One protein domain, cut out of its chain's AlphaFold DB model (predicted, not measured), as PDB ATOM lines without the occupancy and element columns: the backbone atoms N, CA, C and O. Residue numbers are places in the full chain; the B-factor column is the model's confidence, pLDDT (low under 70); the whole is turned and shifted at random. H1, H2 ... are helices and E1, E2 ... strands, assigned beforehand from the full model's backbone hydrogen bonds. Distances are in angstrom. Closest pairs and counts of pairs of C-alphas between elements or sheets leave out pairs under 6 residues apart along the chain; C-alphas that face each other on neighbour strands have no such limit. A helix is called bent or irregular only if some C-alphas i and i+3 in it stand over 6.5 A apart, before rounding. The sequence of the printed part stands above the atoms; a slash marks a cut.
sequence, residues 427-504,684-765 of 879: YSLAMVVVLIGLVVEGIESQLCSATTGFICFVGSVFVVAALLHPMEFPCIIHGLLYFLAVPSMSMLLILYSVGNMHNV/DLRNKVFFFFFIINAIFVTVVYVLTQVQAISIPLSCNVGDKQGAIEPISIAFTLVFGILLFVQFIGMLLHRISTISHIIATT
ATOM      1  N   TYR A 427     -36.572 -42.838  21.226       82.56
ATOM      2  CA  TYR A 427     -36.154 -42.073  22.403       82.56
ATOM      3  C   TYR A 427     -34.635 -41.881  22.488       82.56
ATOM      4  O   TYR A 427     -34.204 -40.791  22.860       82.56
ATOM      5  N   SER A 428     -33.809 -42.864  22.108       78.19
ATOM      6  CA  SER A 428     -32.350 -42.669  22.094       78.19
ATOM      7  C   SER A 428     -31.918 -41.652  21.031       78.19
ATOM      8  O   SER A 428     -31.093 -40.790  21.324       78.19
ATOM      9  N   LEU A 429     -32.529 -41.666  19.838       82.56
ATOM     10  CA  LEU A 429     -32.299 -40.642  18.810       82.56
ATOM     11  C   LEU A 429     -32.744 -39.246  19.274       82.56
ATOM     12  O   LEU A 429     -31.992 -38.284  19.119       82.56
ATOM     13  N   ALA A 430     -33.917 -39.133  19.905       84.88
ATOM     14  CA  ALA A 430     -34.372 -37.880  20.506       84.88
ATOM     15  C   ALA A 430     -33.396 -37.379  21.589       84.88
ATOM     16  O   ALA A 430     -33.110 -36.185  21.651       84.88
ATOM     17  N   MET A 431     -32.814 -38.281  22.386       84.06
ATOM     18  CA  MET A 431     -31.810 -37.921  23.388       84.06
ATOM     19  C   MET A 431     -30.478 -37.459  22.800       84.06
ATOM     20  O   MET A 431     -29.852 -36.596  23.405       84.06
ATOM     21  N   VAL A 432     -30.057 -37.933  21.621       84.38
ATOM     22  CA  VAL A 432     -28.905 -37.330  20.921       84.38
ATOM     23  C   VAL A 432     -29.199 -35.866  20.581       84.38
ATOM     24  O   VAL A 432     -28.361 -35.004  20.836       84.38
ATOM     25  N   VAL A 433     -30.398 -35.563  20.070       86.38
ATOM     26  CA  VAL A 433     -30.805 -34.183  19.742       86.38
ATOM     27  C   VAL A 433     -30.873 -33.309  20.998       86.38
ATOM     28  O   VAL A 433     -30.344 -32.201  20.988       86.38
ATOM     29  N   VAL A 434     -31.450 -33.813  22.096       85.12
ATOM     30  CA  VAL A 434     -31.496 -33.097  23.385       85.12
ATOM     31  C   VAL A 434     -30.089 -32.857  23.941       85.12
ATOM     32  O   VAL A 434     -29.783 -31.736  24.330       85.12
ATOM     33  N   LEU A 435     -29.202 -33.859  23.935       82.44
ATOM     34  CA  LEU A 435     -27.823 -33.705  24.416       82.44
ATOM     35  C   LEU A 435     -27.028 -32.688  23.582       82.44
ATOM     36  O   LEU A 435     -26.304 -31.877  24.154       82.44
ATOM     37  N   ILE A 436     -27.189 -32.680  22.253       86.00
ATOM     38  CA  ILE A 436     -26.580 -31.659  21.383       86.00
ATOM     39  C   ILE A 436     -27.161 -30.274  21.692       86.00
ATOM     40  O   ILE A 436     -26.398 -29.324  21.846       86.00
ATOM     41  N   GLY A 437     -28.485 -30.160  21.842       83.00
ATOM     42  CA  GLY A 437     -29.154 -28.906  22.201       83.00
ATOM     43  C   GLY A 437     -28.643 -28.322  23.519       83.00
ATOM     44  O   GLY A 437     -28.288 -27.150  23.561       83.00
ATOM     45  N   LEU A 438     -28.501 -29.151  24.556       81.88
ATOM     46  CA  LEU A 438     -27.968 -28.750  25.863       81.88
ATOM     47  C   LEU A 438     -26.482 -28.349  25.811       81.88
ATOM     48  O   LEU A 438     -26.057 -27.468  26.556       81.88
ATOM     49  N   VAL A 439     -25.683 -28.958  24.927       82.56
ATOM     50  CA  VAL A 439     -24.285 -28.550  24.698       82.56
ATOM     51  C   VAL A 439     -24.212 -27.202  23.973       82.56
ATOM     52  O   VAL A 439     -23.406 -26.361  24.361       82.56
ATOM     53  N   VAL A 440     -25.058 -26.965  22.965       82.81
ATOM     54  CA  VAL A 440     -25.145 -25.665  22.273       82.81
ATOM     55  C   VAL A 440     -25.635 -24.577  23.232       82.81
ATOM     56  O   VAL A 440     -24.971 -23.552  23.372       82.81
ATOM     57  N   GLU A 441     -26.717 -24.834  23.973       78.50
ATOM     58  CA  GLU A 441     -27.247 -23.930  25.001       78.50
ATOM     59  C   GLU A 441     -26.169 -23.567  26.032       78.50
ATOM     60  O   GLU A 441     -26.021 -22.394  26.373       78.50
ATOM     61  N   GLY A 442     -25.371 -24.542  26.482       78.44
ATOM     62  CA  GLY A 442     -24.293 -24.312  27.443       78.44
ATOM     63  C   GLY A 442     -23.095 -23.529  26.892       78.44
ATOM     64  O   GLY A 442     -22.432 -22.824  27.654       78.44
ATOM     65  N   ILE A 443     -22.832 -23.597  25.583       79.50
ATOM     66  CA  ILE A 443     -21.807 -22.782  24.910       79.50
ATOM     67  C   ILE A 443     -22.295 -21.335  24.735       79.50
ATOM     68  O   ILE A 443     -21.540 -20.401  25.003       79.50
ATOM     69  N   GLU A 444     -23.548 -21.144  24.319       78.75
ATOM     70  CA  GLU A 444     -24.128 -19.821  24.043       78.75
ATOM     71  C   GLU A 444     -24.518 -19.063  25.323       78.75
ATOM     72  O   GLU A 444     -24.237 -17.871  25.453       78.75
ATOM     73  N   SER A 445     -25.132 -19.752  26.287       69.56
ATOM     74  CA  SER A 445     -25.665 -19.157  27.523       69.56
ATOM     75  C   SER A 445     -24.679 -19.185  28.689       69.56
ATOM     76  O   SER A 445     -24.850 -18.431  29.648       69.56
ATOM     77  N   GLN A 446     -23.658 -20.048  28.655       74.06
ATOM     78  CA  GLN A 446     -22.772 -20.298  29.799       74.06
ATOM     79  C   GLN A 446     -23.601 -20.591  31.074       74.06
ATOM     80  O   GLN A 446     -24.656 -21.222  31.019       74.06
ATOM     81  N   LEU A 447     -23.182 -20.086  32.237       67.75
ATOM     82  CA  LEU A 447     -23.917 -20.234  33.501       67.75
ATOM     83  C   LEU A 447     -25.169 -19.330  33.619       67.75
ATOM     84  O   LEU A 447     -25.741 -19.237  34.702       67.75
ATOM     85  N   CYS A 448     -25.606 -18.660  32.543       70.38
ATOM     86  CA  CYS A 448     -26.812 -17.819  32.558       70.38
ATOM     87  C   CYS A 448     -28.111 -18.634  32.483       70.38
ATOM     88  O   CYS A 448     -29.157 -18.149  32.905       70.38
ATOM     89  N   SER A 449     -28.059 -19.866  31.967       74.69
ATOM     90  CA  SER A 449     -29.196 -20.791  32.001       74.69
ATOM     91  C   SER A 449     -29.185 -21.626  33.282       74.69
ATOM     92  O   SER A 449     -28.172 -22.241  33.629       74.69
ATOM     93  N   ALA A 450     -30.341 -21.719  33.946       74.12
ATOM     94  CA  ALA A 450     -30.543 -22.623  35.079       74.12
ATOM     95  C   ALA A 450     -30.307 -24.096  34.688       74.12
ATOM     96  O   ALA A 450     -29.720 -24.846  35.467       74.12
ATOM     97  N   THR A 451     -30.687 -24.487  33.467       77.19
ATOM     98  CA  THR A 451     -30.477 -25.834  32.914       77.19
ATOM     99  C   THR A 451     -28.989 -26.134  32.748       77.19
ATOM    100  O   THR A 451     -28.513 -27.175  33.201       77.19
ATOM    101  N   THR A 452     -28.223 -25.197  32.179       80.75
ATOM    102  CA  THR A 452     -26.765 -25.355  32.038       80.75
ATOM    103  C   THR A 452     -26.083 -25.397  33.407       80.75
ATOM    104  O   THR A 452     -25.281 -26.293  33.665       80.75
ATOM    105  N   GLY A 453     -26.450 -24.498  34.329       81.88
ATOM    106  CA  GLY A 453     -25.943 -24.511  35.705       81.88
ATOM    107  C   GLY A 453     -26.212 -25.839  36.427       81.88
ATOM    108  O   GLY A 453     -25.321 -26.371  37.090       81.88
ATOM    109  N   PHE A 454     -27.400 -26.423  36.237       84.38
ATOM    110  CA  PHE A 454     -27.748 -27.740  36.771       84.38
ATOM    111  C   PHE A 454     -26.919 -28.871  36.151       84.38
ATOM    112  O   PHE A 454     -26.418 -29.723  36.879       84.38
ATOM    113  N   ILE A 455     -26.710 -28.873  34.832       83.88
ATOM    114  CA  ILE A 455     -25.897 -29.895  34.151       83.88
ATOM    115  C   ILE A 455     -24.429 -29.810  34.587       83.88
ATOM    116  O   ILE A 455     -23.819 -30.838  34.889       83.88
ATOM    117  N   CYS A 456     -23.875 -28.600  34.720       86.25
ATOM    118  CA  CYS A 456     -22.551 -28.391  35.304       86.25
ATOM    119  C   CYS A 456     -22.482 -28.889  36.759       86.25
ATOM    120  O   CYS A 456     -21.502 -29.537  37.136       86.25
ATOM    121  N   PHE A 457     -23.526 -28.663  37.564       88.50
ATOM    122  CA  PHE A 457     -23.617 -29.194  38.926       88.50
ATOM    123  C   PHE A 457     -23.634 -30.733  38.942       88.50
ATOM    124  O   PHE A 457     -22.759 -31.331  39.565       88.50
ATOM    125  N   VAL A 458     -24.529 -31.388  38.193       88.94
ATOM    126  CA  VAL A 458     -24.597 -32.861  38.087       88.94
ATOM    127  C   VAL A 458     -23.260 -33.449  37.620       88.94
ATOM    128  O   VAL A 458     -22.737 -34.373  38.246       88.94
ATOM    129  N   GLY A 459     -22.666 -32.880  36.566       88.69
ATOM    130  CA  GLY A 459     -21.367 -33.303  36.042       88.69
ATOM    131  C   GLY A 459     -20.241 -33.165  37.068       88.69
ATOM    132  O   GLY A 459     -19.467 -34.103  37.258       88.69
ATOM    133  N   SER A 460     -20.173 -32.040  37.788       89.69
ATOM    134  CA  SER A 460     -19.172 -31.839  38.846       89.69
ATOM    135  C   SER A 460     -19.357 -32.797  40.027       89.69
ATOM    136  O   SER A 460     -18.373 -33.371  40.489       89.69
ATOM    137  N   VAL A 461     -20.596 -33.061  40.461       92.31
ATOM    138  CA  VAL A 461     -20.906 -34.059  41.499       92.31
ATOM    139  C   VAL A 461     -20.447 -35.455  41.069       92.31
ATOM    140  O   VAL A 461     -19.817 -36.155  41.860       92.31
ATOM    141  N   PHE A 462     -20.693 -35.854  39.817       91.19
ATOM    142  CA  PHE A 462     -20.294 -37.171  39.304       91.19
ATOM    143  C   PHE A 462     -18.768 -37.300  39.157       91.19
ATOM    144  O   PHE A 462     -18.203 -38.324  39.540       91.19
ATOM    145  N   VAL A 463     -18.081 -36.259  38.671       90.44
ATOM    146  CA  VAL A 463     -16.609 -36.237  38.572       90.44
ATOM    147  C   VAL A 463     -15.957 -36.264  39.958       90.44
ATOM    148  O   VAL A 463     -15.032 -37.044  40.176       90.44
ATOM    149  N   VAL A 464     -16.448 -35.479  40.923       91.56
ATOM    150  CA  VAL A 464     -15.916 -35.488  42.298       91.56
ATOM    151  C   VAL A 464     -16.206 -36.819  42.999       91.56
ATOM    152  O   VAL A 464     -15.320 -37.355  43.664       91.56
ATOM    153  N   ALA A 465     -17.391 -37.409  42.808       90.81
ATOM    154  CA  ALA A 465     -17.705 -38.740  43.329       90.81
ATOM    155  C   ALA A 465     -16.759 -39.819  42.766       90.81
ATOM    156  O   ALA A 465     -16.256 -40.636  43.538       90.81
ATOM    157  N   ALA A 466     -16.450 -39.779  41.464       90.38
ATOM    158  CA  ALA A 466     -15.489 -40.686  40.833       90.38
ATOM    159  C   ALA A 466     -14.051 -40.470  41.343       90.38
ATOM    160  O   ALA A 466     -13.352 -41.440  41.636       90.38
ATOM    161  N   LEU A 467     -13.606 -39.217  41.506       90.31
ATOM    162  CA  LEU A 467     -12.279 -38.888  42.056       90.31
ATOM    163  C   LEU A 467     -12.104 -39.378  43.503       90.31
ATOM    164  O   LEU A 467     -11.016 -39.803  43.888       90.31
ATOM    165  N   LEU A 468     -13.178 -39.372  44.298       89.19
ATOM    166  CA  LEU A 468     -13.189 -39.933  45.653       89.19
ATOM    167  C   LEU A 468     -13.212 -41.474  45.674       89.19
ATOM    168  O   LEU A 468     -12.952 -42.065  46.723       89.19
ATOM    169  N   HIS A 469     -13.455 -42.133  44.536       89.06
ATOM    170  CA  HIS A 469     -13.483 -43.590  44.376       89.06
ATOM    171  C   HIS A 469     -12.458 -44.060  43.319       89.06
ATOM    172  O   HIS A 469     -12.835 -44.619  42.291       89.06
ATOM    173  N   PRO A 470     -11.140 -43.881  43.557       84.81
ATOM    174  CA  PRO A 470     -10.105 -44.004  42.521       84.81
ATOM    175  C   PRO A 470     -10.001 -45.384  41.850       84.81
ATOM    176  O   PRO A 470      -9.632 -45.454  40.683       84.81
ATOM    177  N   MET A 471     -10.363 -46.474  42.538       84.00
ATOM    178  CA  MET A 471     -10.420 -47.828  41.951       84.00
ATOM    179  C   MET A 471     -11.514 -47.981  40.882       84.00
ATOM    180  O   MET A 471     -11.457 -48.879  40.050       84.00
ATOM    181  N   GLU A 472     -12.513 -47.102  40.902       84.81
ATOM    182  CA  GLU A 472     -13.716 -47.155  40.070       84.81
ATOM    183  C   GLU A 472     -13.845 -45.915  39.180       84.81
ATOM    184  O   GLU A 472     -14.799 -45.800  38.416       84.81
ATOM    185  N   PHE A 473     -12.870 -45.001  39.222       87.19
ATOM    186  CA  PHE A 473     -12.798 -43.849  38.327       87.19
ATOM    187  C   PHE A 473     -12.987 -44.230  36.840       87.19
ATOM    188  O   PHE A 473     -13.758 -43.545  36.167       87.19
ATOM    189  N   PRO A 474     -12.429 -45.348  36.312       88.00
ATOM    190  CA  PRO A 474     -12.691 -45.784  34.934       88.00
ATOM    191  C   PRO A 474     -14.168 -46.063  34.610       88.00
ATOM    192  O   PRO A 474     -14.543 -46.038  33.438       88.00
ATOM    193  N   CYS A 475     -15.034 -46.296  35.606       87.25
ATOM    194  CA  CYS A 475     -16.464 -46.482  35.366       87.25
ATOM    195  C   CYS A 475     -17.109 -45.246  34.726       87.25
ATOM    196  O   CYS A 475     -18.029 -45.424  33.931       87.25
ATOM    197  N   ILE A 476     -16.601 -44.029  34.992       87.56
ATOM    198  CA  ILE A 476     -17.170 -42.772  34.472       87.56
ATOM    199  C   ILE A 476     -17.196 -42.712  32.935       87.56
ATOM    200  O   ILE A 476     -18.098 -42.106  32.363       87.56
ATOM    201  N   ILE A 477     -16.267 -43.407  32.266       86.44
ATOM    202  CA  ILE A 477     -16.162 -43.470  30.798       86.44
ATOM    203  C   ILE A 477     -17.432 -44.079  30.180       86.44
ATOM    204  O   ILE A 477     -17.890 -43.648  29.124       86.44
ATOM    205  N   HIS A 478     -18.055 -45.038  30.868       87.00
ATOM    206  CA  HIS A 478     -19.286 -45.688  30.417       87.00
ATOM    207  C   HIS A 478     -20.543 -44.813  30.620       87.00
ATOM    208  O   HIS A 478     -21.609 -45.133  30.091       87.00
ATOM    209  N   GLY A 479     -20.433 -43.693  31.346       83.88
ATOM    210  CA  GLY A 479     -21.555 -42.813  31.685       83.88
ATOM    211  C   GLY A 479     -22.241 -42.157  30.485       83.88
ATOM    212  O   GLY A 479     -23.437 -41.885  30.546       83.88
ATOM    213  N   LEU A 480     -21.538 -41.973  29.361       82.69
ATOM    214  CA  LEU A 480     -22.138 -41.448  28.126       82.69
ATOM    215  C   LEU A 480     -23.273 -42.351  27.609       82.69
ATOM    216  O   LEU A 480     -24.330 -41.860  27.216       82.69
ATOM    217  N   LEU A 481     -23.079 -43.673  27.664       83.75
ATOM    218  CA  LEU A 481     -24.099 -44.649  27.273       83.75
ATOM    219  C   LEU A 481     -25.279 -44.655  28.254       83.75
ATOM    220  O   LEU A 481     -26.422 -44.810  27.831       83.75
ATOM    221  N   TYR A 482     -25.012 -44.444  29.546       86.31
ATOM    222  CA  TYR A 482     -26.060 -44.293  30.554       86.31
ATOM    223  C   TYR A 482     -26.947 -43.081  30.253       86.31
ATOM    224  O   TYR A 482     -28.150 -43.254  30.085       86.31
ATOM    225  N   PHE A 483     -26.378 -41.880  30.082       82.88
ATOM    226  CA  PHE A 483     -27.160 -40.669  29.788       82.88
ATOM    227  C   PHE A 483     -27.989 -40.772  28.497       82.88
ATOM    228  O   PHE A 483     -29.123 -40.295  28.469       82.88
ATOM    229  N   LEU A 484     -27.474 -41.442  27.460       82.62
ATOM    230  CA  LEU A 484     -28.228 -41.734  26.235       82.62
ATOM    231  C   LEU A 484     -29.425 -42.673  26.485       82.62
ATOM    232  O   LEU A 484     -30.477 -42.526  25.862       82.62
ATOM    233  N   ALA A 485     -29.266 -43.647  27.384       79.06
ATOM    234  CA  ALA A 485     -30.259 -44.676  27.679       79.06
ATOM    235  C   ALA A 485     -31.264 -44.297  28.786       79.06
ATOM    236  O   ALA A 485     -32.277 -44.990  28.916       79.06
ATOM    237  N   VAL A 486     -31.029 -43.224  29.559       80.00
ATOM    238  CA  VAL A 486     -31.837 -42.847  30.740       80.00
ATOM    239  C   VAL A 486     -33.350 -42.854  30.469       80.00
ATOM    240  O   VAL A 486     -34.043 -43.560  31.192       80.00
ATOM    241  N   PRO A 487     -33.927 -42.187  29.448       73.50
ATOM    242  CA  PRO A 487     -35.385 -42.220  29.273       73.50
ATOM    243  C   PRO A 487     -35.919 -43.605  28.891       73.50
ATOM    244  O   PRO A 487     -36.992 -44.003  29.345       73.50
ATOM    245  N   SER A 488     -35.165 -44.385  28.118       73.25
ATOM    246  CA  SER A 488     -35.554 -45.754  27.769       73.25
ATOM    247  C   SER A 488     -35.553 -46.661  29.008       73.25
ATOM    248  O   SER A 488     -36.541 -47.344  29.278       73.25
ATOM    249  N   MET A 489     -34.496 -46.614  29.822       73.06
ATOM    250  CA  MET A 489     -34.359 -47.464  31.010       73.06
ATOM    251  C   MET A 489     -35.196 -46.980  32.204       73.06
ATOM    252  O   MET A 489     -35.755 -47.798  32.927       73.06
ATOM    253  N   SER A 490     -35.341 -45.668  32.400       72.12
ATOM    254  CA  SER A 490     -36.075 -45.079  33.529       72.12
ATOM    255  C   SER A 490     -37.550 -44.781  33.235       72.12
ATOM    256  O   SER A 490     -38.331 -44.733  34.177       72.12
ATOM    257  N   MET A 491     -37.972 -44.603  31.974       73.00
ATOM    258  CA  MET A 491     -39.392 -44.386  31.636       73.00
ATOM    259  C   MET A 491     -40.029 -45.594  30.953       73.00
ATOM    260  O   MET A 491     -41.058 -46.067  31.436       73.00
ATOM    261  N   LEU A 492     -39.450 -46.138  29.873       70.94
ATOM    262  CA  LEU A 492     -40.104 -47.240  29.143       70.94
ATOM    263  C   LEU A 492     -40.173 -48.528  29.974       70.94
ATOM    264  O   LEU A 492     -41.187 -49.216  29.910       70.94
ATOM    265  N   LEU A 493     -39.174 -48.827  30.814       69.50
ATOM    266  CA  LEU A 493     -39.235 -49.974  31.732       69.50
ATOM    267  C   LEU A 493     -40.302 -49.796  32.829       69.50
ATOM    268  O   LEU A 493     -40.986 -50.759  33.188       69.50
ATOM    269  N   ILE A 494     -40.508 -48.574  33.335       72.38
ATOM    270  CA  ILE A 494     -41.566 -48.284  34.320       72.38
ATOM    271  C   ILE A 494     -42.946 -48.357  33.651       72.38
ATOM    272  O   ILE A 494     -43.839 -49.040  34.147       72.38
ATOM    273  N   LEU A 495     -43.116 -47.751  32.473       71.00
ATOM    274  CA  LEU A 495     -44.352 -47.844  31.691       71.00
ATOM    275  C   LEU A 495     -44.667 -49.290  31.274       71.00
ATOM    276  O   LEU A 495     -45.824 -49.703  31.346       71.00
ATOM    277  N   TYR A 496     -43.656 -50.086  30.907       72.00
ATOM    278  CA  TYR A 496     -43.816 -51.511  30.610       72.00
ATOM    279  C   TYR A 496     -44.185 -52.307  31.862       72.00
ATOM    280  O   TYR A 496     -45.103 -53.115  31.800       72.00
ATOM    281  N   SER A 497     -43.515 -52.106  33.001       70.81
ATOM    282  CA  SER A 497     -43.795 -52.861  34.236       70.81
ATOM    283  C   SER A 497     -45.153 -52.513  34.854       70.81
ATOM    284  O   SER A 497     -45.848 -53.417  35.310       70.81
ATOM    285  N   VAL A 498     -45.604 -51.256  34.778       71.12
ATOM    286  CA  VAL A 498     -46.984 -50.874  35.131       71.12
ATOM    287  C   VAL A 498     -47.974 -51.422  34.091       71.12
ATOM    288  O   VAL A 498     -48.976 -52.037  34.463       71.12
ATOM    289  N   GLY A 499     -47.663 -51.308  32.791       70.12
ATOM    290  CA  GLY A 499     -48.393 -51.927  31.668       70.12
ATOM    291  C   GLY A 499     -48.663 -53.410  31.889       70.12
ATOM    292  O   GLY A 499     -49.798 -53.890  31.814       70.12
ATOM    293  N   ASN A 500     -47.610 -54.119  32.264       70.06
ATOM    294  CA  ASN A 500     -47.557 -55.546  32.501       70.06
ATOM    295  C   ASN A 500     -47.626 -55.917  33.988       70.06
ATOM    296  O   ASN A 500     -47.319 -57.046  34.340       70.06
ATOM    297  N   MET A 501     -48.186 -55.061  34.852       67.50
ATOM    298  CA  MET A 501     -48.528 -55.446  36.235       67.50
ATOM    299  C   MET A 501     -49.579 -56.580  36.283       67.50
ATOM    300  O   MET A 501     -49.754 -57.252  37.294       67.50
ATOM    301  N   HIS A 502     -50.261 -56.820  35.157       68.00
ATOM    302  CA  HIS A 502     -51.162 -57.950  34.919       68.00
ATOM    303  C   HIS A 502     -50.479 -59.187  34.279       68.00
ATOM    304  O   HIS A 502     -51.135 -60.215  34.103       68.00
ATOM    305  N   ASN A 503     -49.195 -59.087  33.914       60.97
ATOM    306  CA  ASN A 503     -48.350 -60.135  33.337       60.97
ATOM    307  C   ASN A 503     -47.109 -60.335  34.231       60.97
ATOM    308  O   ASN A 503     -46.062 -59.714  34.049       60.97
ATOM    309  N   VAL A 504     -47.240 -61.219  35.220       55.56
ATOM    310  CA  VAL A 504     -46.251 -61.411  36.293       55.56
ATOM    311  C   VAL A 504     -45.263 -62.550  35.978       55.56
ATOM    312  O   VAL A 504     -44.922 -63.354  36.840       55.56
ATOM    313  N   ASP A 684     -58.003 -54.502  37.014       84.44
ATOM    314  CA  ASP A 684     -58.600 -53.350  37.704       84.44
ATOM    315  C   ASP A 684     -57.536 -52.490  38.412       84.44
ATOM    316  O   ASP A 684     -57.476 -51.281  38.189       84.44
ATOM    317  N   LEU A 685     -56.625 -53.103  39.180       83.31
ATOM    318  CA  LEU A 685     -55.502 -52.400  39.811       83.31
ATOM    319  C   LEU A 685     -54.610 -51.704  38.769       83.31
ATOM    320  O   LEU A 685     -54.269 -50.536  38.940       83.31
ATOM    321  N   ARG A 686     -54.279 -52.390  37.668       82.94
ATOM    322  CA  ARG A 686     -53.544 -51.819  36.530       82.94
ATOM    323  C   ARG A 686     -54.272 -50.606  35.963       82.94
ATOM    324  O   ARG A 686     -53.678 -49.538  35.865       82.94
ATOM    325  N   ASN A 687     -55.549 -50.750  35.618       85.31
ATOM    326  CA  ASN A 687     -56.340 -49.677  35.021       85.31
ATOM    327  C   ASN A 687     -56.450 -48.466  35.968       85.31
ATOM    328  O   ASN A 687     -56.323 -47.334  35.511       85.31
ATOM    329  N   LYS A 688     -56.592 -48.689  37.282       86.94
ATOM    330  CA  LYS A 688     -56.589 -47.631  38.307       86.94
ATOM    331  C   LYS A 688     -55.250 -46.901  38.403       86.94
ATOM    332  O   LYS A 688     -55.245 -45.674  38.433       86.94
ATOM    333  N   VAL A 689     -54.125 -47.622  38.400       84.19
ATOM    334  CA  VAL A 689     -52.786 -47.004  38.411       84.19
ATOM    335  C   VAL A 689     -52.532 -46.216  37.121       84.19
ATOM    336  O   VAL A 689     -52.060 -45.086  37.200       84.19
ATOM    337  N   PHE A 690     -52.920 -46.736  35.950       83.88
ATOM    338  CA  PHE A 690     -52.844 -45.981  34.690       83.88
ATOM    339  C   PHE A 690     -53.726 -44.740  34.683       83.88
ATOM    340  O   PHE A 690     -53.275 -43.692  34.241       83.88
ATOM    341  N   PHE A 691     -54.964 -44.834  35.168       86.19
ATOM    342  CA  PHE A 691     -55.886 -43.702  35.216       86.19
ATOM    343  C   PHE A 691     -55.383 -42.607  36.166       86.19
ATOM    344  O   PHE A 691     -55.399 -41.433  35.813       86.19
ATOM    345  N   PHE A 692     -54.850 -42.988  37.328       88.00
ATOM    346  CA  PHE A 692     -54.216 -42.069  38.275       88.00
ATOM    347  C   PHE A 692     -52.951 -41.416  37.692       88.00
ATOM    348  O   PHE A 692     -52.800 -40.199  37.763       88.00
ATOM    349  N   PHE A 693     -52.078 -42.198  37.049       84.94
ATOM    350  CA  PHE A 693     -50.889 -41.685  36.363       84.94
ATOM    351  C   PHE A 693     -51.259 -40.753  35.200       84.94
ATOM    352  O   PHE A 693     -50.676 -39.681  35.066       84.94
ATOM    353  N   PHE A 694     -52.261 -41.112  34.394       87.19
ATOM    354  CA  PHE A 694     -52.781 -40.277  33.313       87.19
ATOM    355  C   PHE A 694     -53.356 -38.962  33.848       87.19
ATOM    356  O   PHE A 694     -53.001 -37.910  33.331       87.19
ATOM    357  N   ILE A 695     -54.164 -38.995  34.913       91.69
ATOM    358  CA  ILE A 695     -54.696 -37.786  35.559       91.69
ATOM    359  C   ILE A 695     -53.567 -36.899  36.088       91.69
ATOM    360  O   ILE A 695     -53.588 -35.702  35.826       91.69
ATOM    361  N   ILE A 696     -52.564 -37.452  36.780       90.25
ATOM    362  CA  ILE A 696     -51.434 -36.655  37.283       90.25
ATOM    363  C   ILE A 696     -50.665 -36.003  36.131       90.25
ATOM    364  O   ILE A 696     -50.384 -34.810  36.201       90.25
ATOM    365  N   ASN A 697     -50.373 -36.737  35.053       86.31
ATOM    366  CA  ASN A 697     -49.677 -36.171  33.895       86.31
ATOM    367  C   ASN A 697     -50.547 -35.157  33.129       86.31
ATOM    368  O   ASN A 697     -50.031 -34.131  32.701       86.31
ATOM    369  N   ALA A 698     -51.856 -35.385  32.999       90.62
ATOM    370  CA  ALA A 698     -52.776 -34.448  32.360       90.62
ATOM    371  C   ALA A 698     -52.937 -33.155  33.178       90.62
ATOM    372  O   ALA A 698     -52.885 -32.065  32.609       90.62
ATOM    373  N   ILE A 699     -53.061 -33.253  34.507       90.94
ATOM    374  CA  ILE A 699     -53.052 -32.098  35.418       90.94
ATOM    375  C   ILE A 699     -51.710 -31.375  35.322       90.94
ATOM    376  O   ILE A 699     -51.699 -30.160  35.164       90.94
ATOM    377  N   PHE A 700     -50.587 -32.097  35.355       85.88
ATOM    378  CA  PHE A 700     -49.254 -31.508  35.245       85.88
ATOM    379  C   PHE A 700     -49.065 -30.748  33.924       85.88
ATOM    380  O   PHE A 700     -48.712 -29.575  33.953       85.88
ATOM    381  N   VAL A 701     -49.380 -31.363  32.779       87.19
ATOM    382  CA  VAL A 701     -49.317 -30.707  31.460       87.19
ATOM    383  C   VAL A 701     -50.270 -29.512  31.383       87.19
ATOM    384  O   VAL A 701     -49.890 -28.476  30.847       87.19
ATOM    385  N   THR A 702     -51.470 -29.602  31.966       86.12
ATOM    386  CA  THR A 702     -52.417 -28.471  32.027       86.12
ATOM    387  C   THR A 702     -51.874 -27.325  32.884       86.12
ATOM    388  O   THR A 702     -51.950 -26.171  32.474       86.12
ATOM    389  N   VAL A 703     -51.281 -27.621  34.045       84.31
ATOM    390  CA  VAL A 703     -50.656 -26.625  34.933       84.31
ATOM    391  C   VAL A 703     -49.453 -25.973  34.252       84.31
ATOM    392  O   VAL A 703     -49.361 -24.750  34.250       84.31
ATOM    393  N   VAL A 704     -48.577 -26.756  33.613       78.75
ATOM    394  CA  VAL A 704     -47.448 -26.243  32.817       78.75
ATOM    395  C   VAL A 704     -47.947 -25.343  31.685       78.75
ATOM    396  O   VAL A 704     -47.454 -24.231  31.549       78.75
ATOM    397  N   TYR A 705     -48.956 -25.770  30.921       83.19
ATOM    398  CA  TYR A 705     -49.531 -24.979  29.828       83.19
ATOM    399  C   TYR A 705     -50.160 -23.666  30.315       83.19
ATOM    400  O   TYR A 705     -49.925 -22.612  29.733       83.19
ATOM    401  N   VAL A 706     -50.931 -23.690  31.406       83.00
ATOM    402  CA  VAL A 706     -51.505 -22.465  31.989       83.00
ATOM    403  C   VAL A 706     -50.397 -21.527  32.481       83.00
ATOM    404  O   VAL A 706     -50.464 -20.329  32.227       83.00
ATOM    405  N   LEU A 707     -49.351 -22.057  33.118       73.38
ATOM    406  CA  LEU A 707     -48.212 -21.266  33.590       73.38
ATOM    407  C   LEU A 707     -47.348 -20.690  32.453       73.38
ATOM    408  O   LEU A 707     -46.794 -19.612  32.635       73.38
ATOM    409  N   THR A 708     -47.241 -21.342  31.288       71.38
ATOM    410  CA  THR A 708     -46.521 -20.772  30.128       71.38
ATOM    411  C   THR A 708     -47.355 -19.751  29.352       71.38
ATOM    412  O   THR A 708     -46.794 -18.798  28.813       71.38
ATOM    413  N   GLN A 709     -48.687 -19.884  29.337       75.62
ATOM    414  CA  GLN A 709     -49.589 -18.850  28.810       75.62
ATOM    415  C   GLN A 709     -49.629 -17.607  29.718       75.62
ATOM    416  O   GLN A 709     -49.675 -16.477  29.231       75.62
ATOM    417  N   VAL A 710     -49.549 -17.784  31.042       70.44
ATOM    418  CA  VAL A 710     -49.411 -16.682  32.010       70.44
ATOM    419  C   VAL A 710     -47.943 -16.229  32.074       70.44
ATOM    420  O   VAL A 710     -47.231 -16.450  33.050       70.44
ATOM    421  N   GLN A 711     -47.499 -15.521  31.030       56.72
ATOM    422  CA  GLN A 711     -46.128 -14.993  30.859       56.72
ATOM    423  C   GLN A 711     -45.624 -14.068  31.998       56.72
ATOM    424  O   GLN A 711     -44.442 -13.718  32.048       56.72
ATOM    425  N   ALA A 712     -46.502 -13.689  32.931       51.88
ATOM    426  CA  ALA A 712     -46.278 -12.729  34.013       51.88
ATOM    427  C   ALA A 712     -45.297 -13.178  35.121       51.88
ATOM    428  O   ALA A 712     -45.111 -12.442  36.087       51.88
ATOM    429  N   ILE A 713     -44.690 -14.366  35.018       56.62
ATOM    430  CA  ILE A 713     -43.765 -14.915  36.030       56.62
ATOM    431  C   ILE A 713     -42.377 -15.247  35.447       56.62
ATOM    432  O   ILE A 713     -41.609 -16.002  36.036       56.62
ATOM    433  N   SER A 714     -42.018 -14.683  34.291       60.41
ATOM    434  CA  SER A 714     -40.633 -14.737  33.808       60.41
ATOM    435  C   SER A 714     -39.745 -13.828  34.668       60.41
ATOM    436  O   SER A 714     -39.886 -12.607  34.652       60.41
ATOM    437  N   ILE A 715     -38.839 -14.412  35.461       64.50
ATOM    438  CA  ILE A 715     -37.915 -13.632  36.302       64.50
ATOM    439  C   ILE A 715     -36.731 -13.190  35.427       64.50
ATOM    440  O   ILE A 715     -36.022 -14.064  34.914       64.50
ATOM    441  N   PRO A 716     -36.488 -11.876  35.244       62.09
ATOM    442  CA  PRO A 716     -35.352 -11.394  34.476       62.09
ATOM    443  C   PRO A 716     -34.062 -11.528  35.291       62.09
ATOM    444  O   PRO A 716     -33.945 -11.017  36.406       62.09
ATOM    445  N   LEU A 717     -33.072 -12.195  34.711       61.81
ATOM    446  CA  LEU A 717     -31.703 -12.218  35.201       61.81
ATOM    447  C   LEU A 717     -30.964 -10.923  34.843       61.81
ATOM    448  O   LEU A 717     -31.271 -10.227  33.872       61.81
ATOM    449  N   SER A 718     -29.910 -10.642  35.607       56.94
ATOM    450  CA  SER A 718     -28.977  -9.533  35.364       56.94
ATOM    451  C   SER A 718     -27.912  -9.847  34.299       56.94
ATOM    452  O   SER A 718     -26.924  -9.122  34.194       56.94
ATOM    453  N   CYS A 719     -28.064 -10.940  33.545       61.44
ATOM    454  CA  CYS A 719     -27.161 -11.346  32.472       61.44
ATOM    455  C   CYS A 719     -27.873 -11.349  31.111       61.44
ATOM    456  O   CYS A 719     -29.041 -11.726  30.990       61.44
ATOM    457  N   ASN A 720     -27.140 -10.928  30.081       57.69
ATOM    458  CA  ASN A 720     -27.634 -10.814  28.712       57.69
ATOM    459  C   ASN A 720     -27.013 -11.917  27.854       57.69
ATOM    460  O   ASN A 720     -25.791 -12.078  27.852       57.69
ATOM    461  N   VAL A 721     -27.844 -12.628  27.094       55.50
ATOM    462  CA  VAL A 721     -27.408 -13.596  26.080       55.50
ATOM    463  C   VAL A 721     -27.669 -12.949  24.719       55.50
ATOM    464  O   VAL A 721     -28.782 -12.975  24.190       55.50
ATOM    465  N   GLY A 722     -26.651 -12.256  24.203       62.72
ATOM    466  CA  GLY A 722     -26.797 -11.347  23.062       62.72
ATOM    467  C   GLY A 722     -27.712 -10.158  23.385       62.72
ATOM    468  O   GLY A 722     -27.668  -9.613  24.488       62.72
ATOM    469  N   ASP A 723     -28.564  -9.775  22.432       46.84
ATOM    470  CA  ASP A 723     -29.519  -8.661  22.566       46.84
ATOM    471  C   ASP A 723     -30.785  -9.010  23.379       46.84
ATOM    472  O   ASP A 723     -31.743  -8.235  23.408       46.84
ATOM    473  N   LYS A 724     -30.823 -10.174  24.041       54.19
ATOM    474  CA  LYS A 724     -31.930 -10.589  24.914       54.19
ATOM    475  C   LYS A 724     -31.464 -10.704  26.362       54.19
ATOM    476  O   LYS A 724     -30.479 -11.376  26.674       54.19
ATOM    477  N   GLN A 725     -32.208 -10.059  27.254       57.47
ATOM    478  CA  GLN A 725     -32.041 -10.217  28.692       57.47
ATOM    479  C   GLN A 725     -32.515 -11.618  29.099       57.47
ATOM    480  O   GLN A 725     -33.584 -12.054  28.668       57.47
ATOM    481  N   GLY A 726     -31.711 -12.343  29.882       57.44
ATOM    482  CA  GLY A 726     -32.031 -13.714  30.276       57.44
ATOM    483  C   GLY A 726     -33.314 -13.767  31.104       57.44
ATOM    484  O   GLY A 726     -33.441 -13.047  32.089       57.44
ATOM    485  N   ALA A 727     -34.261 -14.621  30.725       59.34
ATOM    486  CA  ALA A 727     -35.517 -14.823  31.440       59.34
ATOM    487  C   ALA A 727     -35.615 -16.288  31.871       59.34
ATOM    488  O   ALA A 727     -35.452 -17.176  31.034       59.34
ATOM    489  N   ILE A 728     -35.872 -16.551  33.156       64.25
ATOM    490  CA  ILE A 728     -36.028 -17.926  33.651       64.25
ATOM    491  C   ILE A 728     -37.505 -18.278  33.827       64.25
ATOM    492  O   ILE A 728     -38.276 -17.527  34.428       64.25
ATOM    493  N   GLU A 729     -37.872 -19.472  33.369       67.94
ATOM    494  CA  GLU A 729     -39.151 -20.116  33.660       67.94
ATOM    495  C   GLU A 729     -39.175 -20.663  35.104       67.94
ATOM    496  O   GLU A 729     -38.340 -21.506  35.454       67.94
ATOM    497  N   PRO A 730     -40.153 -20.289  35.953       69.88
ATOM    498  CA  PRO A 730     -40.230 -20.782  37.333       69.88
ATOM    499  C   PRO A 730     -40.385 -22.301  37.457       69.88
ATOM    500  O   PRO A 730     -39.938 -22.884  38.441       69.88
ATOM    501  N   ILE A 731     -40.995 -22.952  36.461       72.69
ATOM    502  CA  ILE A 731     -41.159 -24.414  36.398       72.69
ATOM    503  C   ILE A 731     -39.781 -25.084  36.317       72.69
ATOM    504  O   ILE A 731     -39.466 -25.984  37.098       72.69
ATOM    505  N   SER A 732     -38.943 -24.591  35.409       71.31
ATOM    506  CA  SER A 732     -37.592 -25.084  35.152       71.31
ATOM    507  C   SER A 732     -36.661 -24.812  36.346       71.31
ATOM    508  O   SER A 732     -35.854 -25.677  36.695       71.31
ATOM    509  N   ILE A 733     -36.856 -23.700  37.079       75.75
ATOM    510  CA  ILE A 733     -36.244 -23.494  38.410       75.75
ATOM    511  C   ILE A 733     -36.744 -24.539  39.414       75.75
ATOM    512  O   ILE A 733     -35.927 -25.158  40.087       75.75
ATOM    513  N   ALA A 734     -38.058 -24.737  39.549       76.62
ATOM    514  CA  ALA A 734     -38.632 -25.593  40.587       76.62
ATOM    515  C   ALA A 734     -38.147 -27.048  40.476       76.62
ATOM    516  O   ALA A 734     -37.747 -27.639  41.482       76.62
ATOM    517  N   PHE A 735     -38.090 -27.604  39.261       77.06
ATOM    518  CA  PHE A 735     -37.492 -28.923  39.030       77.06
ATOM    519  C   PHE A 735     -35.991 -28.941  39.332       77.06
ATOM    520  O   PHE A 735     -35.534 -29.809  40.078       77.06
ATOM    521  N   THR A 736     -35.238 -27.965  38.815       81.88
ATOM    522  CA  THR A 736     -33.793 -27.818  39.068       81.88
ATOM    523  C   THR A 736     -33.477 -27.741  40.563       81.88
ATOM    524  O   THR A 736     -32.525 -28.360  41.029       81.88
ATOM    525  N   LEU A 737     -34.298 -27.031  41.337       84.50
ATOM    526  CA  LEU A 737     -34.147 -26.854  42.776       84.50
ATOM    527  C   LEU A 737     -34.477 -28.138  43.545       84.50
ATOM    528  O   LEU A 737     -33.714 -28.521  44.428       84.50
ATOM    529  N   VAL A 738     -35.563 -28.844  43.204       87.50
ATOM    530  CA  VAL A 738     -35.920 -30.112  43.867       87.50
ATOM    531  C   VAL A 738     -34.875 -31.195  43.587       87.50
ATOM    532  O   VAL A 738     -34.358 -31.799  44.528       87.50
ATOM    533  N   PHE A 739     -34.502 -31.415  42.322       87.69
ATOM    534  CA  PHE A 739     -33.457 -32.386  41.982       87.69
ATOM    535  C   PHE A 739     -32.074 -31.949  42.482       87.69
ATOM    536  O   PHE A 739     -31.306 -32.790  42.948       87.69
ATOM    537  N   GLY A 740     -31.773 -30.649  42.456       89.44
ATOM    538  CA  GLY A 740     -30.538 -30.074  42.986       89.44
ATOM    539  C   GLY A 740     -30.384 -30.291  44.490       89.44
ATOM    540  O   GLY A 740     -29.332 -30.755  44.923       89.44
ATOM    541  N   ILE A 741     -31.434 -30.053  45.284       91.12
ATOM    542  CA  ILE A 741     -31.435 -30.333  46.729       91.12
ATOM    543  C   ILE A 741     -31.289 -31.833  46.993       91.12
ATOM    544  O   ILE A 741     -30.473 -32.216  47.828       91.12
ATOM    545  N   LEU A 742     -32.022 -32.695  46.277       90.88
ATOM    546  CA  LEU A 742     -31.910 -34.149  46.449       90.88
ATOM    547  C   LEU A 742     -30.494 -34.657  46.132       90.88
ATOM    548  O   LEU A 742     -29.926 -35.411  46.921       90.88
ATOM    549  N   LEU A 743     -29.896 -34.207  45.026       91.38
ATOM    550  CA  LEU A 743     -28.534 -34.576  44.643       91.38
ATOM    551  C   LEU A 743     -27.480 -33.966  45.582       91.38
ATOM    552  O   LEU A 743     -26.497 -34.629  45.900       91.38
ATOM    553  N   PHE A 744     -27.687 -32.745  46.080       91.38
ATOM    554  CA  PHE A 744     -26.814 -32.129  47.081       91.38
ATOM    555  C   PHE A 744     -26.849 -32.897  48.408       91.38
ATOM    556  O   PHE A 744     -25.799 -33.220  48.955       91.38
ATOM    557  N   VAL A 745     -28.036 -33.272  48.892       91.75
ATOM    558  CA  VAL A 745     -28.192 -34.125  50.083       91.75
ATOM    559  C   VAL A 745     -27.513 -35.483  49.872       91.75
ATOM    560  O   VAL A 745     -26.816 -35.951  50.773       91.75
ATOM    561  N   GLN A 746     -27.628 -36.081  48.681       93.25
ATOM    562  CA  GLN A 746     -26.911 -37.317  48.348       93.25
ATOM    563  C   GLN A 746     -25.385 -37.138  48.288       93.25
ATOM    564  O   GLN A 746     -24.632 -38.015  48.706       93.25
ATOM    565  N   PHE A 747     -24.906 -35.994  47.801       93.44
ATOM    566  CA  PHE A 747     -23.483 -35.667  47.761       93.44
ATOM    567  C   PHE A 747     -22.905 -35.456  49.170       93.44
ATOM    568  O   PHE A 747     -21.836 -35.982  49.475       93.44
ATOM    569  N   ILE A 748     -23.629 -34.779  50.068       92.62
ATOM    570  CA  ILE A 748     -23.251 -34.676  51.486       92.62
ATOM    571  C   ILE A 748     -23.277 -36.055  52.167       92.62
ATOM    572  O   ILE A 748     -22.343 -36.384  52.898       92.62
ATOM    573  N   GLY A 749     -24.280 -36.896  51.883       92.06
ATOM    574  CA  GLY A 749     -24.326 -38.288  52.346       92.06
ATOM    575  C   GLY A 749     -23.103 -39.097  51.898       92.06
ATOM    576  O   GLY A 749     -22.446 -39.733  52.721       92.06
ATOM    577  N   MET A 750     -22.724 -38.990  50.621       92.75
ATOM    578  CA  MET A 750     -21.502 -39.584  50.066       92.75
ATOM    579  C   MET A 750     -20.235 -39.093  50.777       92.75
ATOM    580  O   MET A 750     -19.401 -39.916  51.158       92.75
ATOM    581  N   LEU A 751     -20.093 -37.784  51.017       91.69
ATOM    582  CA  LEU A 751     -18.929 -37.228  51.718       91.69
ATOM    583  C   LEU A 751     -18.830 -37.741  53.163       91.69
ATOM    584  O   LEU A 751     -17.758 -38.175  53.581       91.69
ATOM    585  N   LEU A 752     -19.938 -37.755  53.911       91.25
ATOM    586  CA  LEU A 752     -19.983 -38.282  55.281       91.25
ATOM    587  C   LEU A 752     -19.656 -39.782  55.324       91.25
ATOM    588  O   LEU A 752     -18.827 -40.215  56.129       91.25
ATOM    589  N   HIS A 753     -20.229 -40.567  54.408       89.56
ATOM    590  CA  HIS A 753     -19.917 -41.986  54.241       89.56
ATOM    591  C   HIS A 753     -18.432 -42.208  53.914       89.56
ATOM    592  O   HIS A 753     -17.786 -43.089  54.485       89.56
ATOM    593  N   ARG A 754     -17.853 -41.386  53.028       88.88
ATOM    594  CA  ARG A 754     -16.440 -41.475  52.638       88.88
ATOM    595  C   ARG A 754     -15.504 -41.116  53.793       88.88
ATOM    596  O   ARG A 754     -14.521 -41.824  53.994       88.88
ATOM    597  N   ILE A 755     -15.823 -40.089  54.583       87.94
ATOM    598  CA  ILE A 755     -15.071 -39.723  55.797       87.94
ATOM    599  C   ILE A 755     -15.135 -40.857  56.830       87.94
ATOM    600  O   ILE A 755     -14.097 -41.244  57.367       87.94
ATOM    601  N   SER A 756     -16.314 -41.451  57.050       83.12
ATOM    602  CA  SER A 756     -16.474 -42.633  57.913       83.12
ATOM    603  C   SER A 756     -15.629 -43.816  57.421       83.12
ATOM    604  O   SER A 756     -14.866 -44.398  58.191       83.12
ATOM    605  N   THR A 757     -15.672 -44.107  56.115       83.25
ATOM    606  CA  THR A 757     -14.887 -45.179  55.474       83.25
ATOM    607  C   THR A 757     -13.381 -44.960  55.652       83.25
ATOM    608  O   THR A 757     -12.660 -45.887  56.011       83.25
ATOM    609  N   ILE A 758     -12.892 -43.733  55.446       83.69
ATOM    610  CA  ILE A 758     -11.474 -43.385  55.621       83.69
ATOM    611  C   ILE A 758     -11.064 -43.488  57.097       83.69
ATOM    612  O   ILE A 758     -10.013 -44.050  57.387       83.69
ATOM    613  N   SER A 759     -11.904 -43.029  58.030       81.31
ATOM    614  CA  SER A 759     -11.671 -43.181  59.473       81.31
ATOM    615  C   SER A 759     -11.565 -44.659  59.881       81.31
ATOM    616  O   SER A 759     -10.626 -45.051  60.570       81.31
ATOM    617  N   HIS A 760     -12.457 -45.510  59.361       73.25
ATOM    618  CA  HIS A 760     -12.405 -46.965  59.535       73.25
ATOM    619  C   HIS A 760     -11.121 -47.597  58.972       73.25
ATOM    620  O   HIS A 760     -10.523 -48.451  59.626       73.25
ATOM    621  N   ILE A 761     -10.673 -47.176  57.784       75.12
ATOM    622  CA  ILE A 761      -9.416 -47.654  57.189       75.12
ATOM    623  C   ILE A 761      -8.218 -47.216  58.043       75.12
ATOM    624  O   ILE A 761      -7.349 -48.033  58.329       75.12
ATOM    625  N   ILE A 762      -8.182 -45.966  58.514       77.56
ATOM    626  CA  ILE A 762      -7.106 -45.466  59.388       77.56
ATOM    627  C   ILE A 762      -7.062 -46.257  60.702       77.56
ATOM    628  O   ILE A 762      -5.988 -46.686  61.110       77.56
ATOM    629  N   ALA A 763      -8.216 -46.523  61.323       72.94
ATOM    630  CA  ALA A 763      -8.306 -47.296  62.564       72.94
ATOM    631  C   ALA A 763      -7.926 -48.785  62.410       72.94
ATOM    632  O   ALA A 763      -7.510 -49.409  63.383       72.94
ATOM    633  N   THR A 764      -8.054 -49.360  61.209       65.38
ATOM    634  CA  THR A 764      -7.711 -50.771  60.923       65.38
ATOM    635  C   THR A 764      -6.322 -50.957  60.297       65.38
ATOM    636  O   THR A 764      -5.803 -52.075  60.267       65.38
ATOM    637  N   THR A 765      -5.677 -49.882  59.833       71.69
ATOM    638  CA  THR A 765      -4.335 -49.936  59.234       71.69
ATOM    639  C   THR A 765      -3.269 -50.124  60.316       71.69
ATOM    640  O   THR A 765      -3.019 -49.233  61.125       71.69
TER     641      THR A 765
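What this domain is: This is residues 427 to 504 and 684 to 765 of the 879 residues of a protein of Crassostrea gigas (UniProt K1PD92). A small strand hairpin, E1 and E2, sits at one corner of a loose, flat frame of helices, in which H2 and the long H5 run side by side and H3a folds back from the end of H2. The last part of H1 meets the beginning of H2 at a corner, and H4 meets H3b near one end, its residues 691 to 702 standing free. The printed part has 160 residues, mostly helix, in the order H1, H2, H3, H4, E1, E2, H5; the radius of gyration of the C-alphas is 20.4 A and the spans are 62 by 56 by 28 A.

How they stand to each other: E1, residues 715 to 721, and E2, residues 724 to 728, form an antiparallel hairpin, with N 717 and O 726 within hydrogen-bond range at 2.8 A. The closest C-alphas of E1 and H1, residues 427 to 448, are Val 721 and Ser 445, 6.0 A apart. H1, with residues 438 to 447 alone, touches residues 452 to 453 of H2, residues 450 to 467, about perpendicular at 78 degrees; the closest C-alphas, Leu 447 and Gly 453, are 5.2 A apart. H2 touches H5, residues 730 to 764, the same way at a shallow tilt of 12 degrees, closest at C-alphas 454 and 736, 6.5 A. H3, residues 473 to 499, assigned as one helix by its hydrogen bonds, is bent: C-alphas 484 and 487 are 7.8 A apart, between arms H3a, to 484, and H3b, from 487. H2 and H3a form a helical hairpin, closest at C-alphas 466 and 473, 4.9 A. H3b, with residues 498 to 499 alone, touches residues 686 to 690 of H4, residues 684 to 709, closest at C-alphas 498 and 686, 6.8 A. Every O i to N i+4 pair is within hydrogen-bond range in H2, H4 and H5, against 16 of 18 in H1, 7 of 9 in H3b and 2 of 8 in H3a, which has 6 of 9 O i to N i+3 pairs.

Where its parts are: H5 is 50.1 A long, ending at C-alpha 764 (-7.711, -50.771, 60.923), and H4 36.7 A. H1, 27.9 A, begins at C-alpha 427 (-36.154, -42.073, 22.403); it is irregular, C-alphas 444 and 447 being 9.5 A apart, as is H3a, C-alphas 477 and 480 being 6.9 A apart.

The domain as a whole: The C-alphas of Gln 709 and Thr 765, the two farthest apart, are 62.8 A apart. Residues 505 to 683 are not printed; C-alphas 504 and 684 are 14.8 A apart across this cut. Of the links that are printed whole, none is long. Low pLDDT, under 70, covers 28 residues, among them 711 to 730.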